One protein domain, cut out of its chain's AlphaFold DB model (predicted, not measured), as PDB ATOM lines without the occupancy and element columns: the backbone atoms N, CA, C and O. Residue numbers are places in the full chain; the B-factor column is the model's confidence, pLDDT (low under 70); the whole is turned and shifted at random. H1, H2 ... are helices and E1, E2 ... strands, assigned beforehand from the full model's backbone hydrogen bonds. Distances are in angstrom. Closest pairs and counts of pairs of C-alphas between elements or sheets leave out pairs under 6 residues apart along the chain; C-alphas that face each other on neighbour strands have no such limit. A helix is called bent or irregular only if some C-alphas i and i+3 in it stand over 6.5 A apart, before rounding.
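Overview. This is residues 6 to 89 of the 106 residues of an uncharacterized protein of Bradymonadales bacterium TMQ2 (UniProt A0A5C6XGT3). A strongly twisted and curled sheet of five strands has two helices, H1 and H2, over one face, while its other face is bare of helices. The E1 and E2 hairpin makes one edge of this wall and the E4 and E5 hairpin the other, with E3 in the middle. The printed part has 84 residues, with two named helices and five named strands in the order E1, E2, H1, E3, H2, E4, E5; the sheet is mixed, in the order E1, E2, E3, E4, E5, and the class is mixed, helices and strands. The whole is compact, with a radius of gyration of the C-alphas of 12.3 A and spans of 34 by 28 by 19 A.

Arrangement. Start at E1, residues 6 to 9, an edge strand antiparallel to E2, residues 14 to 18, where N 9 and O 14 are 2.8 A apart, within hydrogen-bond range. Next, E2 is parallel to E3, residues 53 to 58, with N 17 and O 55 at 2.8 A. Between them comes H1, residues 30 to 42, in a strand-helix-strand unit, two parallel neighbour strands with a helix between, whose crossover is right-handed. H1 lies over E3 and along it, at 9 degrees on the local plane, which is only just fitted, to 6 C-alphas; the closest C-alphas, those of Leu 40 and Ala 53, are 6.5 A apart. E3, H2, residues 61 to 73, and E4, residues 77 to 81, form a second such unit, also right-handed; N 79 and O 56 of the parallel strands E3 and E4 are 2.8 A apart. H2 is irregular, with C-alphas 66 and 69 7.5 A apart; it lies over E3 and E4, at a height over the sheet of 9.0 A, and its closest C-alphas to E4 are those of Gln 68 and Thr 78, at 5.9 A. The helices make two layers with the sheet, both on the same face, and are close but not clearly touching: the closest C-alphas, of Leu 33 and Leu 71, are 7.9 A apart. In H1 every O i to N i+4 pair is within hydrogen-bond range, in H2 7 of 9. E4 is antiparallel to the edge strand E5, residues 86 to 88, with N 80 and O 87 at 2.8 A.

Along the chain. Find C-alpha 6 at (28.804, -3.884, 0.385), where E1 begins, 10.1 A long; E2 measures 13.0 A. H1 runs 18.1 A from C-alpha 30 at (29.679, -9.590, 15.978). E3 spans 16.2 A, H2 18.6 A, E4 13.0 A, and E5, 6.8 A, ends at C-alpha 88 at (27.655, -21.155, -2.471).

Size, cuts and confidence. Look to Ser 23 and Gly 48 for the two C-alphas farthest apart, 34.2 A. The link from E2 to H1, 11 residues, is long. The printed part has no cut, its mean pLDDT is 89.5, and no printed residue is under 70.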
ATOM      1  N   SER A   6      30.122  -3.298   0.630       82.19
ATOM      2  CA  SER A   6      28.804  -3.884   0.385       82.19
ATOM      3  C   SER A   6      28.218  -3.357  -0.921       82.19
ATOM      4  O   SER A   6      28.581  -2.272  -1.378       82.19
ATOM      5  N   ASP A   7      27.371  -4.164  -1.549       89.06
ATOM      6  CA  ASP A   7      26.678  -3.857  -2.798       89.06
ATOM      7  C   ASP A   7      25.217  -4.306  -2.691       89.06
ATOM      8  O   ASP A   7      24.939  -5.363  -2.122       89.06
ATOM      9  N   TYR A   8      24.286  -3.500  -3.201       90.19
ATOM     10  CA  TYR A   8      22.858  -3.813  -3.170       90.19
ATOM     11  C   TYR A   8      22.370  -4.243  -4.552       90.19
ATOM     12  O   TYR A   8      22.494  -3.509  -5.532       90.19
ATOM     13  N   ASP A   9      21.748  -5.415  -4.606       89.75
ATOM     14  CA  ASP A   9      21.089  -5.946  -5.787       89.75
ATOM     15  C   ASP A   9      19.591  -5.652  -5.736       89.75
ATOM     16  O   ASP A   9      18.842  -6.315  -5.017       89.75
ATOM     17  N   ALA A  10      19.134  -4.684  -6.528       86.69
ATOM     18  CA  ALA A  10      17.716  -4.338  -6.591       86.69
ATOM     19  C   ALA A  10      16.849  -5.439  -7.224       86.69
ATOM     20  O   ALA A  10      15.660  -5.523  -6.926       86.69
ATOM     21  N   SER A  11      17.420  -6.283  -8.092       87.62
ATOM     22  CA  SER A  11      16.667  -7.344  -8.770       87.62
ATOM     23  C   SER A  11      16.371  -8.517  -7.840       87.62
ATOM     24  O   SER A  11      15.302  -9.118  -7.916       87.62
ATOM     25  N   GLN A  12      17.308  -8.802  -6.935       88.44
ATOM     26  CA  GLN A  12      17.209  -9.880  -5.953       88.44
ATOM     27  C   GLN A  12      16.858  -9.377  -4.545       88.44
ATOM     28  O   GLN A  12      16.741 -10.192  -3.633       88.44
ATOM     29  N   LYS A  13      16.727  -8.053  -4.357       91.75
ATOM     30  CA  LYS A  13      16.540  -7.379  -3.059       91.75
ATOM     31  C   LYS A  13      17.547  -7.876  -2.022       91.75
ATOM     32  O   LYS A  13      17.197  -8.315  -0.928       91.75
ATOM     33  N   LEU A  14      18.814  -7.873  -2.408       92.44
ATOM     34  CA  LEU A  14      19.878  -8.584  -1.708       92.44
ATOM     35  C   LEU A  14      21.013  -7.622  -1.375       92.44
ATOM     36  O   LEU A  14      21.383  -6.796  -2.202       92.44
ATOM     37  N   ILE A  15      21.607  -7.757  -0.193       93.19
ATOM     38  CA  ILE A  15      22.862  -7.072   0.137       93.19
ATOM     39  C   ILE A  15      24.009  -8.074   0.054       93.19
ATOM     40  O   ILE A  15      24.049  -9.041   0.816       93.19
ATOM     41  N   ARG A  16      24.960  -7.828  -0.846       93.69
ATOM     42  CA  ARG A  16      26.250  -8.518  -0.884       93.69
ATOM     43  C   ARG A  16      27.220  -7.808   0.043       93.69
ATOM     44  O   ARG A  16      27.383  -6.594  -0.041       93.69
ATOM     45  N   VAL A  17      27.891  -8.557   0.898       93.25
ATOM     46  CA  VAL A  17      28.959  -8.089   1.778       93.25
ATOM     47  C   VAL A  17      30.236  -8.800   1.359       93.25
ATOM     48  O   VAL A  17      30.237 -10.019   1.206       93.25
ATOM     49  N   TYR A  18      31.323  -8.049   1.192       91.50
ATOM     50  CA  TYR A  18      32.638  -8.562   0.804       91.50
ATOM     51  C   TYR A  18      33.641  -8.346   1.946       91.50
ATOM     52  O   TYR A  18      34.367  -7.339   1.957       91.50
ATOM     53  N   PRO A  19      33.689  -9.250   2.941       87.44
ATOM     54  CA  PRO A  19      34.667  -9.162   4.011       87.44
ATOM     55  C   PRO A  19      36.082  -9.279   3.458       87.44
ATOM     56  O   PRO A  19      36.371 -10.092   2.580       87.44
ATOM     57  N   THR A  20      36.986  -8.473   4.005       81.56
ATOM     58  CA  THR A  20      38.419  -8.587   3.738       81.56
ATOM     59  C   THR A  20      39.108  -8.935   5.046       81.56
ATOM     60  O   THR A  20      39.075  -8.142   5.986       81.56
ATOM     61  N   PHE A  21      39.718 -10.115   5.107       82.81
ATOM     62  CA  PHE A  21      40.462 -10.574   6.274       82.81
ATOM     63  C   PHE A  21      41.936 -10.761   5.930       82.81
ATOM     64  O   PHE A  21      42.266 -11.249   4.851       82.81
ATOM     65  N   ASP A  22      42.809 -10.420   6.877       78.06
ATOM     66  CA  ASP A  22      44.252 -10.659   6.760       78.06
ATOM     67  C   ASP A  22      44.605 -12.146   6.966       78.06
ATOM     68  O   ASP A  22      45.665 -12.605   6.549       78.06
ATOM     69  N   SER A  23      43.714 -12.909   7.613       83.94
ATOM     70  CA  SER A  23      43.864 -14.337   7.891       83.94
ATOM     71  C   SER A  23      42.576 -15.090   7.550       83.94
ATOM     72  O   SER A  23      41.483 -14.594   7.835       83.94
ATOM     73  N   PRO A  24      42.666 -16.312   6.995       81.00
ATOM     74  CA  PRO A  24      41.486 -17.090   6.661       81.00
ATOM     75  C   PRO A  24      40.652 -17.490   7.885       81.00
ATOM     76  O   PRO A  24      39.439 -17.632   7.775       81.00
ATOM     77  N   LYS A  25      41.275 -17.595   9.066       85.44
ATOM     78  CA  LYS A  25      40.632 -17.966  10.341       85.44
ATOM     79  C   LYS A  25      40.148 -16.747  11.127       85.44
ATOM     80  O   LYS A  25      40.345 -16.654  12.339       85.44
ATOM     81  N   THR A  26      39.565 -15.780  10.434       88.81
ATOM     82  CA  THR A  26      38.974 -14.588  11.044       88.81
ATOM     83  C   THR A  26      37.459 -14.663  10.912       88.81
ATOM     84  O   THR A  26      36.931 -14.919   9.829       88.81
ATOM     85  N   LEU A  27      36.763 -14.474  12.035       89.38
ATOM     86  CA  LEU A  27      35.307 -14.393  12.049       89.38
ATOM     87  C   LEU A  27      34.846 -12.994  11.649       89.38
ATOM     88  O   LEU A  27      35.482 -11.999  12.010       89.38
ATOM     89  N   VAL A  28      33.698 -12.922  10.977       90.50
ATOM     90  CA  VAL A  28      32.964 -11.667  10.810       90.50
ATOM     91  C   VAL A  28      32.684 -11.086  12.205       90.50
ATOM     92  O   VAL A  28      32.181 -11.803  13.080       90.50
ATOM     93  N   PRO A  29      33.013  -9.806  12.456       90.62
ATOM     94  CA  PRO A  29      32.784  -9.189  13.754       90.62
ATOM     95  C   PRO A  29      31.310  -9.236  14.159       90.62
ATOM     96  O   PRO A  29      30.415  -8.958  13.361       90.62
ATOM     97  N   ARG A  30      31.048  -9.510  15.440       89.31
ATOM     98  CA  ARG A  30      29.679  -9.590  15.978       89.31
ATOM     99  C   ARG A  30      28.864  -8.316  15.742       89.31
ATOM    100  O   ARG A  30      27.663  -8.395  15.521       89.31
ATOM    101  N   GLU A  31      29.506  -7.152  15.801       88.56
ATOM    102  CA  GLU A  31      28.858  -5.861  15.547       88.56
ATOM    103  C   GLU A  31      28.281  -5.785  14.130       88.56
ATOM    104  O   GLU A  31      27.146  -5.350  13.949       88.56
ATOM    105  N   GLU A  32      29.025  -6.284  13.144       90.44
ATOM    106  CA  GLU A  32      28.593  -6.336  11.750       90.44
ATOM    107  C   GLU A  32      27.451  -7.336  11.558       90.44
ATOM    108  O   GLU A  32      26.436  -6.997  10.955       90.44
ATOM    109  N   LEU A  33      27.569  -8.531  12.149       90.44
ATOM    110  CA  LEU A  33      26.506  -9.542  12.109       90.44
ATOM    111  C   LEU A  33      25.197  -9.020  12.710       90.44
ATOM    112  O   LEU A  33      24.124  -9.259  12.161       90.44
ATOM    113  N   ASN A  34      25.277  -8.287  13.822       91.00
ATOM    114  CA  ASN A  34      24.106  -7.692  14.459       91.00
ATOM    115  C   ASN A  34      23.489  -6.587  13.591       91.00
ATOM    116  O   ASN A  34      22.268  -6.537  13.457       91.00
ATOM    117  N   ALA A  35      24.313  -5.717  12.998       91.00
ATOM    118  CA  ALA A  35      23.839  -4.648  12.121       91.00
ATOM    119  C   ALA A  35      23.134  -5.211  10.876       91.00
ATOM    120  O   ALA A  35      22.015  -4.812  10.563       91.00
ATOM    121  N   MET A  36      23.744  -6.198  10.218       91.69
ATOM    122  CA  MET A  36      23.135  -6.894   9.082       91.69
ATOM    123  C   MET A  36      21.873  -7.660   9.502       91.69
ATOM    124  O   MET A  36      20.865  -7.641   8.802       91.69
ATOM    125  N   GLY A  37      21.883  -8.275  10.685       90.69
ATOM    126  CA  GLY A  37      20.731  -9.006  11.214       90.69
ATOM    127  C   GLY A  37      19.526  -8.099  11.436       90.69
ATOM    128  O   GLY A  37      18.408  -8.473  11.090       90.69
ATOM    129  N   ALA A  38      19.757  -6.883  11.936       92.00
ATOM    130  CA  ALA A  38      18.712  -5.880  12.100       92.00
ATOM    131  C   ALA A  38      18.102  -5.455  10.754       92.00
ATOM    132  O   ALA A  38      16.881  -5.349  10.654       92.00
ATOM    133  N   ILE A  39      18.926  -5.277   9.713       91.81
ATOM    134  CA  ILE A  39      18.459  -4.954   8.354       91.81
ATOM    135  C   ILE A  39      17.594  -6.088   7.794       91.81
ATOM    136  O   ILE A  39      16.480  -5.846   7.329       91.81
ATOM    137  N   LEU A  40      18.069  -7.334   7.887       91.38
ATOM    138  CA  LEU A  40      17.325  -8.496   7.398       91.38
ATOM    139  C   LEU A  40      15.997  -8.675   8.147       91.38
ATOM    140  O   LEU A  40      14.977  -8.978   7.537       91.38
ATOM    141  N   GLN A  41      15.988  -8.450   9.462       90.94
ATOM    142  CA  GLN A  41      14.775  -8.528  10.275       90.94
ATOM    143  C   GLN A  41      13.782  -7.401   9.959       90.94
ATOM    144  O   GLN A  41      12.573  -7.632   9.971       90.94
ATOM    145  N   ALA A  42      14.271  -6.190   9.684       92.19
ATOM    146  CA  ALA A  42      13.438  -5.069   9.263       92.19
ATOM    147  C   ALA A  42      12.898  -5.243   7.832       92.19
ATOM    148  O   ALA A  42      11.910  -4.603   7.466       92.19
ATOM    149  N   GLY A  43      13.552  -6.083   7.020       91.81
ATOM    150  CA  GLY A  43      13.247  -6.283   5.605       91.81
ATOM    151  C   GLY A  43      13.561  -5.058   4.743       91.81
ATOM    152  O   GLY A  43      13.115  -4.978   3.597       91.81
ATOM    153  N   LYS A  44      14.270  -4.070   5.303       91.88
ATOM    154  CA  LYS A  44      14.631  -2.811   4.651       91.88
ATOM    155  C   LYS A  44      15.971  -2.302   5.156       91.88
ATOM    156  O   LYS A  44      16.290  -2.469   6.332       91.88
ATOM    157  N   ASP A  45      16.724  -1.658   4.276       88.88
ATOM    158  CA  ASP A  45      17.976  -0.993   4.637       88.88
ATOM    159  C   ASP A  45      17.778   0.457   5.117       88.88
ATOM    160  O   ASP A  45      16.659   0.972   5.184       88.88
ATOM    161  N   GLU A  46      18.885   1.124   5.457       85.75
ATOM    162  CA  GLU A  46      18.898   2.520   5.923       85.75
ATOM    163  C   GLU A  46      18.381   3.520   4.872       85.75
ATOM    164  O   GLU A  46      17.941   4.614   5.222       85.75
ATOM    165  N   GLU A  47      18.401   3.146   3.589       86.75
ATOM    166  CA  GLU A  47      17.887   3.945   2.472       86.75
ATOM    167  C   GLU A  47      16.408   3.620   2.165       86.75
ATOM    168  O   GLU A  47      15.808   4.216   1.268       86.75
ATOM    169  N   GLY A  48      15.792   2.700   2.917       88.62
ATOM    170  CA  GLY A  48      14.401   2.273   2.759       88.62
ATOM    171  C   GLY A  48      14.170   1.265   1.630       88.62
ATOM    172  O   GLY A  48      13.011   0.981   1.310       88.62
ATOM    173  N   ARG A  49      15.233   0.720   1.030       90.38
ATOM    174  CA  ARG A  49      15.153  -0.300  -0.025       90.38
ATOM    175  C   ARG A  49      14.812  -1.646   0.596       90.38
ATOM    176  O   ARG A  49      15.293  -1.963   1.677       90.38
ATOM    177  N   GLU A  50      13.985  -2.437  -0.080       92.06
ATOM    178  CA  GLU A  50      13.607  -3.767   0.406       92.06
ATOM    179  C   GLU A  50      14.800  -4.726   0.387       92.06
ATOM    180  O   GLU A  50      15.559  -4.769  -0.586       92.06
ATOM    181  N   VAL A  51      14.937  -5.506   1.457       91.94
ATOM    182  CA  VAL A  51      15.993  -6.502   1.642       91.94
ATOM    183  C   VAL A  51      15.354  -7.825   2.045       91.94
ATOM    184  O   VAL A  51      14.768  -7.939   3.116       91.94
ATOM    185  N   GLU A  52      15.487  -8.834   1.191       92.00
ATOM    186  CA  GLU A  52      15.004 -10.198   1.428       92.00
ATOM    187  C   GLU A  52      16.135 -11.141   1.859       92.00
ATOM    188  O   GLU A  52      15.888 -12.130   2.549       92.00
ATOM    189  N   ALA A  53      17.384 -10.840   1.487       91.50
ATOM    190  CA  ALA A  53      18.535 -11.666   1.830       91.50
ATOM    191  C   ALA A  53      19.820 -10.852   2.008       91.50
ATOM    192  O   ALA A  53      20.031  -9.813   1.380       91.50
ATOM    193  N   ILE A  54      20.722 -11.381   2.834       93.38
ATOM    194  CA  ILE A  54      22.090 -10.879   2.979       93.38
ATOM    195  C   ILE A  54      23.047 -12.005   2.616       93.38
ATOM    196  O   ILE A  54      22.913 -13.125   3.112       93.38
ATOM    197  N   ARG A  55      24.007 -11.702   1.742       94.06
ATOM    198  CA  ARG A  55      25.001 -12.639   1.228       94.06
ATOM    199  C   ARG A  55      26.401 -12.158   1.547       94.06
ATOM    200  O   ARG A  55      26.800 -11.078   1.136       94.06
ATOM    201  N   TYR A  56      27.164 -12.999   2.216       94.25
ATOM    202  CA  TYR A  56      28.581 -12.808   2.449       94.25
ATOM    203  C   TYR A  56      29.376 -13.525   1.361       94.25
ATOM    204  O   TYR A  56      29.263 -14.740   1.220       94.25
ATOM    205  N   VAL A  57      30.171 -12.773   0.604       93.38
ATOM    206  CA  VAL A  57      30.990 -13.268  -0.506       93.38
ATOM    207  C   VAL A  57      32.461 -13.157  -0.117       93.38
ATOM    208  O   VAL A  57      33.031 -12.067  -0.031       93.38
ATOM    209  N   PHE A  58      33.085 -14.301   0.148       92.38
ATOM    210  CA  PHE A  58      34.484 -14.400   0.550       92.38
ATOM    211  C   PHE A  58      35.383 -14.688  -0.652       92.38
ATOM    212  O   PHE A  58      35.024 -15.433  -1.554       92.38
ATOM    213  N   ARG A  59      36.613 -14.169  -0.632       90.19
ATOM    214  CA  ARG A  59      37.629 -14.514  -1.647       90.19
ATOM    215  C   ARG A  59      38.322 -15.852  -1.395       90.19
ATOM    216  O   ARG A  59      38.965 -16.400  -2.284       90.19
ATOM    217  N   SER A  60      38.248 -16.342  -0.160       89.88
ATOM    218  CA  SER A  60      38.881 -17.585   0.269       89.88
ATOM    219  C   SER A  60      37.815 -18.591   0.703       89.88
ATOM    220  O   SER A  60      37.025 -18.260   1.595       89.88
ATOM    221  N   PRO A  61      37.823 -19.819   0.148       90.25
ATOM    222  CA  PRO A  61      36.985 -20.914   0.625       90.25
ATOM    223  C   PRO A  61      37.164 -21.190   2.119       90.25
ATOM    224  O   PRO A  61      36.191 -21.447   2.820       90.25
ATOM    225  N   GLU A  62      38.391 -21.067   2.637       89.62
ATOM    226  CA  GLU A  62      38.684 -21.310   4.052       89.62
ATOM    227  C   GLU A  62      37.972 -20.308   4.965       89.62
ATOM    228  O   GLU A  62      37.401 -20.693   5.983       89.62
ATOM    229  N   SER A  63      37.964 -19.024   4.591       90.88
ATOM    230  CA  SER A  63      37.235 -17.988   5.335       90.88
ATOM    231  C   SER A  63      35.737 -18.203   5.292       90.88
ATOM    232  O   SER A  63      35.059 -17.999   6.298       90.88
ATOM    233  N   ALA A  64      35.232 -18.615   4.135       90.81
ATOM    234  CA  ALA A  64      33.820 -18.863   3.937       90.81
ATOM    235  C   ALA A  64      33.352 -20.045   4.797       90.81
ATOM    236  O   ALA A  64      32.429 -19.890   5.591       90.81
ATOM    237  N   ALA A  65      34.067 -21.172   4.747       90.62
ATOM    238  CA  ALA A  65      33.809 -22.339   5.588       90.62
ATOM    239  C   ALA A  65      33.923 -22.011   7.087       90.62
ATOM    240  O   ALA A  65      33.074 -22.410   7.881       90.62
ATOM    241  N   TYR A  66      34.927 -21.219   7.482       90.88
ATOM    242  CA  TYR A  66      35.115 -20.818   8.879       90.88
ATOM    243  C   TYR A  66      33.963 -19.955   9.420       90.88
ATOM    244  O   TYR A  66      33.658 -20.007  10.611       90.88
ATOM    245  N   ASN A  67      33.309 -19.176   8.556       91.56
ATOM    246  CA  ASN A  67      32.199 -18.298   8.927       91.56
ATOM    247  C   ASN A  67      30.812 -18.909   8.682       91.56
ATOM    248  O   ASN A  67      29.833 -18.413   9.240       91.56
ATOM    249  N   GLN A  68      30.717 -19.981   7.892       90.31
ATOM    250  CA  GLN A  68      29.457 -20.550   7.415       90.31
ATOM    251  C   GLN A  68      28.453 -20.801   8.541       90.31
ATOM    252  O   GLN A  68      27.316 -20.353   8.460       90.31
ATOM    253  N   GLN A  69      28.861 -21.477   9.617       88.25
ATOM    254  CA  GLN A  69      27.940 -21.827  10.699       88.25
ATOM    255  C   GLN A  69      27.366 -20.585  11.402       88.25
ATOM    256  O   GLN A  69      26.167 -20.522  11.675       88.25
ATOM    257  N   ALA A  70      28.211 -19.584  11.669       88.56
ATOM    258  CA  ALA A  70      27.796 -18.341  12.316       88.56
ATOM    259  C   ALA A  70      26.841 -17.529  11.425       88.56
ATOM    260  O   ALA A  70      25.857 -16.973  11.910       88.56
ATOM    261  N   LEU A  71      27.110 -17.499  10.119       91.56
ATOM    262  CA  LEU A  71      26.282 -16.818   9.127       91.56
ATOM    263  C   LEU A  71      24.940 -17.531   8.914       91.56
ATOM    264  O   LEU A  71      23.895 -16.883   8.959       91.56
ATOM    265  N   SER A  72      24.946 -18.860   8.785       89.00
ATOM    266  CA  SER A  72      23.736 -19.680   8.651       89.00
ATOM    267  C   SER A  72      22.811 -19.549   9.859       89.00
ATOM    268  O   SER A  72      21.596 -19.465   9.691       89.00
ATOM    269  N   PHE A  73      23.362 -19.458  11.075       88.38
ATOM    270  CA  PHE A  73      22.571 -19.206  12.286       88.38
ATOM    271  C   PHE A  73      21.790 -17.885  12.206       88.38
ATOM    272  O   PHE A  73      20.645 -17.801  12.648       88.38
ATOM    273  N   MET A  74      22.382 -16.867  11.581       87.50
ATOM    274  CA  MET A  74      21.760 -15.562  11.341       87.50
ATOM    275  C   MET A  74      20.915 -15.517  10.055       87.50
ATOM    276  O   MET A  74      20.411 -14.456   9.697       87.50
ATOM    277  N   LYS A  75      20.734 -16.658   9.370       89.50
ATOM    278  CA  LYS A  75      20.068 -16.786   8.060       89.50
ATOM    279  C   LYS A  75      20.751 -16.002   6.931       89.50
ATOM    280  O   LYS A  75      20.107 -15.650   5.944       89.50
ATOM    281  N   PHE A  76      22.049 -15.740   7.055       92.88
ATOM    282  CA  PHE A  76      22.841 -15.135   5.989       92.88
ATOM    283  C   PHE A  76      23.371 -16.197   5.030       92.88
ATOM    284  O   PHE A  76      23.748 -17.300   5.424       92.88
ATOM    285  N   GLN A  77      23.428 -15.839   3.753       93.31
ATOM    286  CA  GLN A  77      24.001 -16.673   2.709       93.31
ATOM    287  C   GLN A  77      25.530 -16.575   2.740       93.31
ATOM    288  O   GLN A  77      26.073 -15.481   2.884       93.31
ATOM    289  N   THR A  78      26.222 -17.699   2.560       93.56
ATOM    290  CA  THR A  78      27.694 -17.763   2.540       93.56
ATOM    291  C   THR A  78      28.165 -18.243   1.174       93.56
ATOM    292  O   THR A  78      27.781 -19.323   0.732       93.56
ATOM    293  N   TYR A  79      28.964 -17.425   0.498       93.88
ATOM    294  CA  TYR A  79      29.433 -17.638  -0.866       93.88
ATOM    295  C   TYR A  79      30.941 -17.396  -0.966       93.88
ATOM    296  O   TYR A  79      31.540 -16.698  -0.144       93.88
ATOM    297  N   VAL A  80      31.543 -17.957  -2.008       92.69
ATOM    298  CA  VAL A  80      32.938 -17.772  -2.395       92.69
ATOM    299  C   VAL A  80      32.984 -17.222  -3.813       92.69
ATOM    300  O   VAL A  80      32.259 -17.700  -4.678       92.69
ATOM    301  N   ASP A  81      33.850 -16.246  -4.061       91.44
ATOM    302  CA  ASP A  81      34.179 -15.778  -5.408       91.44
ATOM    303  C   ASP A  81      35.703 -15.714  -5.572       91.44
ATOM    304  O   ASP A  81      36.386 -14.908  -4.931       91.44
ATOM    305  N   GLN A  82      36.237 -16.599  -6.419       85.75
ATOM    306  CA  GLN A  82      37.664 -16.669  -6.757       85.75
ATOM    307  C   GLN A  82      37.988 -16.040  -8.123       85.75
ATOM    308  O   GLN A  82      39.129 -16.130  -8.575       85.75
ATOM    309  N   GLY A  83      37.019 -15.377  -8.767       82.31
ATOM    310  CA  GLY A  83      37.163 -14.742 -10.081       82.31
ATOM    311  C   GLY A  83      36.378 -15.420 -11.208       82.31
ATOM    312  O   GLY A  83      36.188 -14.802 -12.252       82.31
ATOM    313  N   ASP A  84      35.880 -16.638 -10.983       80.50
ATOM    314  CA  ASP A  84      35.035 -17.390 -11.926       80.50
ATOM    315  C   ASP A  84      33.529 -17.265 -11.613       80.50
ATOM    316  O   ASP A  84      32.693 -17.876 -12.283       80.50
ATOM    317  N   GLY A  85      33.172 -16.454 -10.610       84.00
ATOM    318  CA  GLY A  85      31.798 -16.194 -10.184       84.00
ATOM    319  C   GLY A  85      31.493 -16.662  -8.761       84.00
ATOM    320  O   GLY A  85      32.204 -17.476  -8.173       84.00
ATOM    321  N   GLU A  86      30.401 -16.126  -8.209       89.44
ATOM    322  CA  GLU A  86      29.920 -16.455  -6.867       89.44
ATOM    323  C   GLU A  86      29.381 -17.891  -6.812       89.44
ATOM    324  O   GLU A  86      28.413 -18.233  -7.495       89.44
ATOM    325  N   GLN A  87      29.957 -18.712  -5.940       88.50
ATOM    326  CA  GLN A  87      29.504 -20.070  -5.655       88.50
ATOM    327  C   GLN A  87      29.098 -20.193  -4.185       88.50
ATOM    328  O   GLN A  87      29.784 -19.639  -3.323       88.50
ATOM    329  N   PRO A  88      27.990 -20.880  -3.861       87.94
ATOM    330  CA  PRO A  88      27.655 -21.155  -2.471       87.94
ATOM    331  C   PRO A  88      28.765 -22.000  -1.843       87.94
ATOM    332  O   PRO A  88      29.370 -22.841  -2.506       87.94
ATOM    333  N   VAL A  89      29.047 -21.779  -0.560       85.19
ATOM    334  CA  VAL A  89      29.913 -22.707   0.173       85.19
ATOM    335  C   VAL A  89      29.179 -24.035   0.289       85.19
ATOM    336  O   VAL A  89      28.139 -24.091   0.946       85.19
TER     337      VAL A  89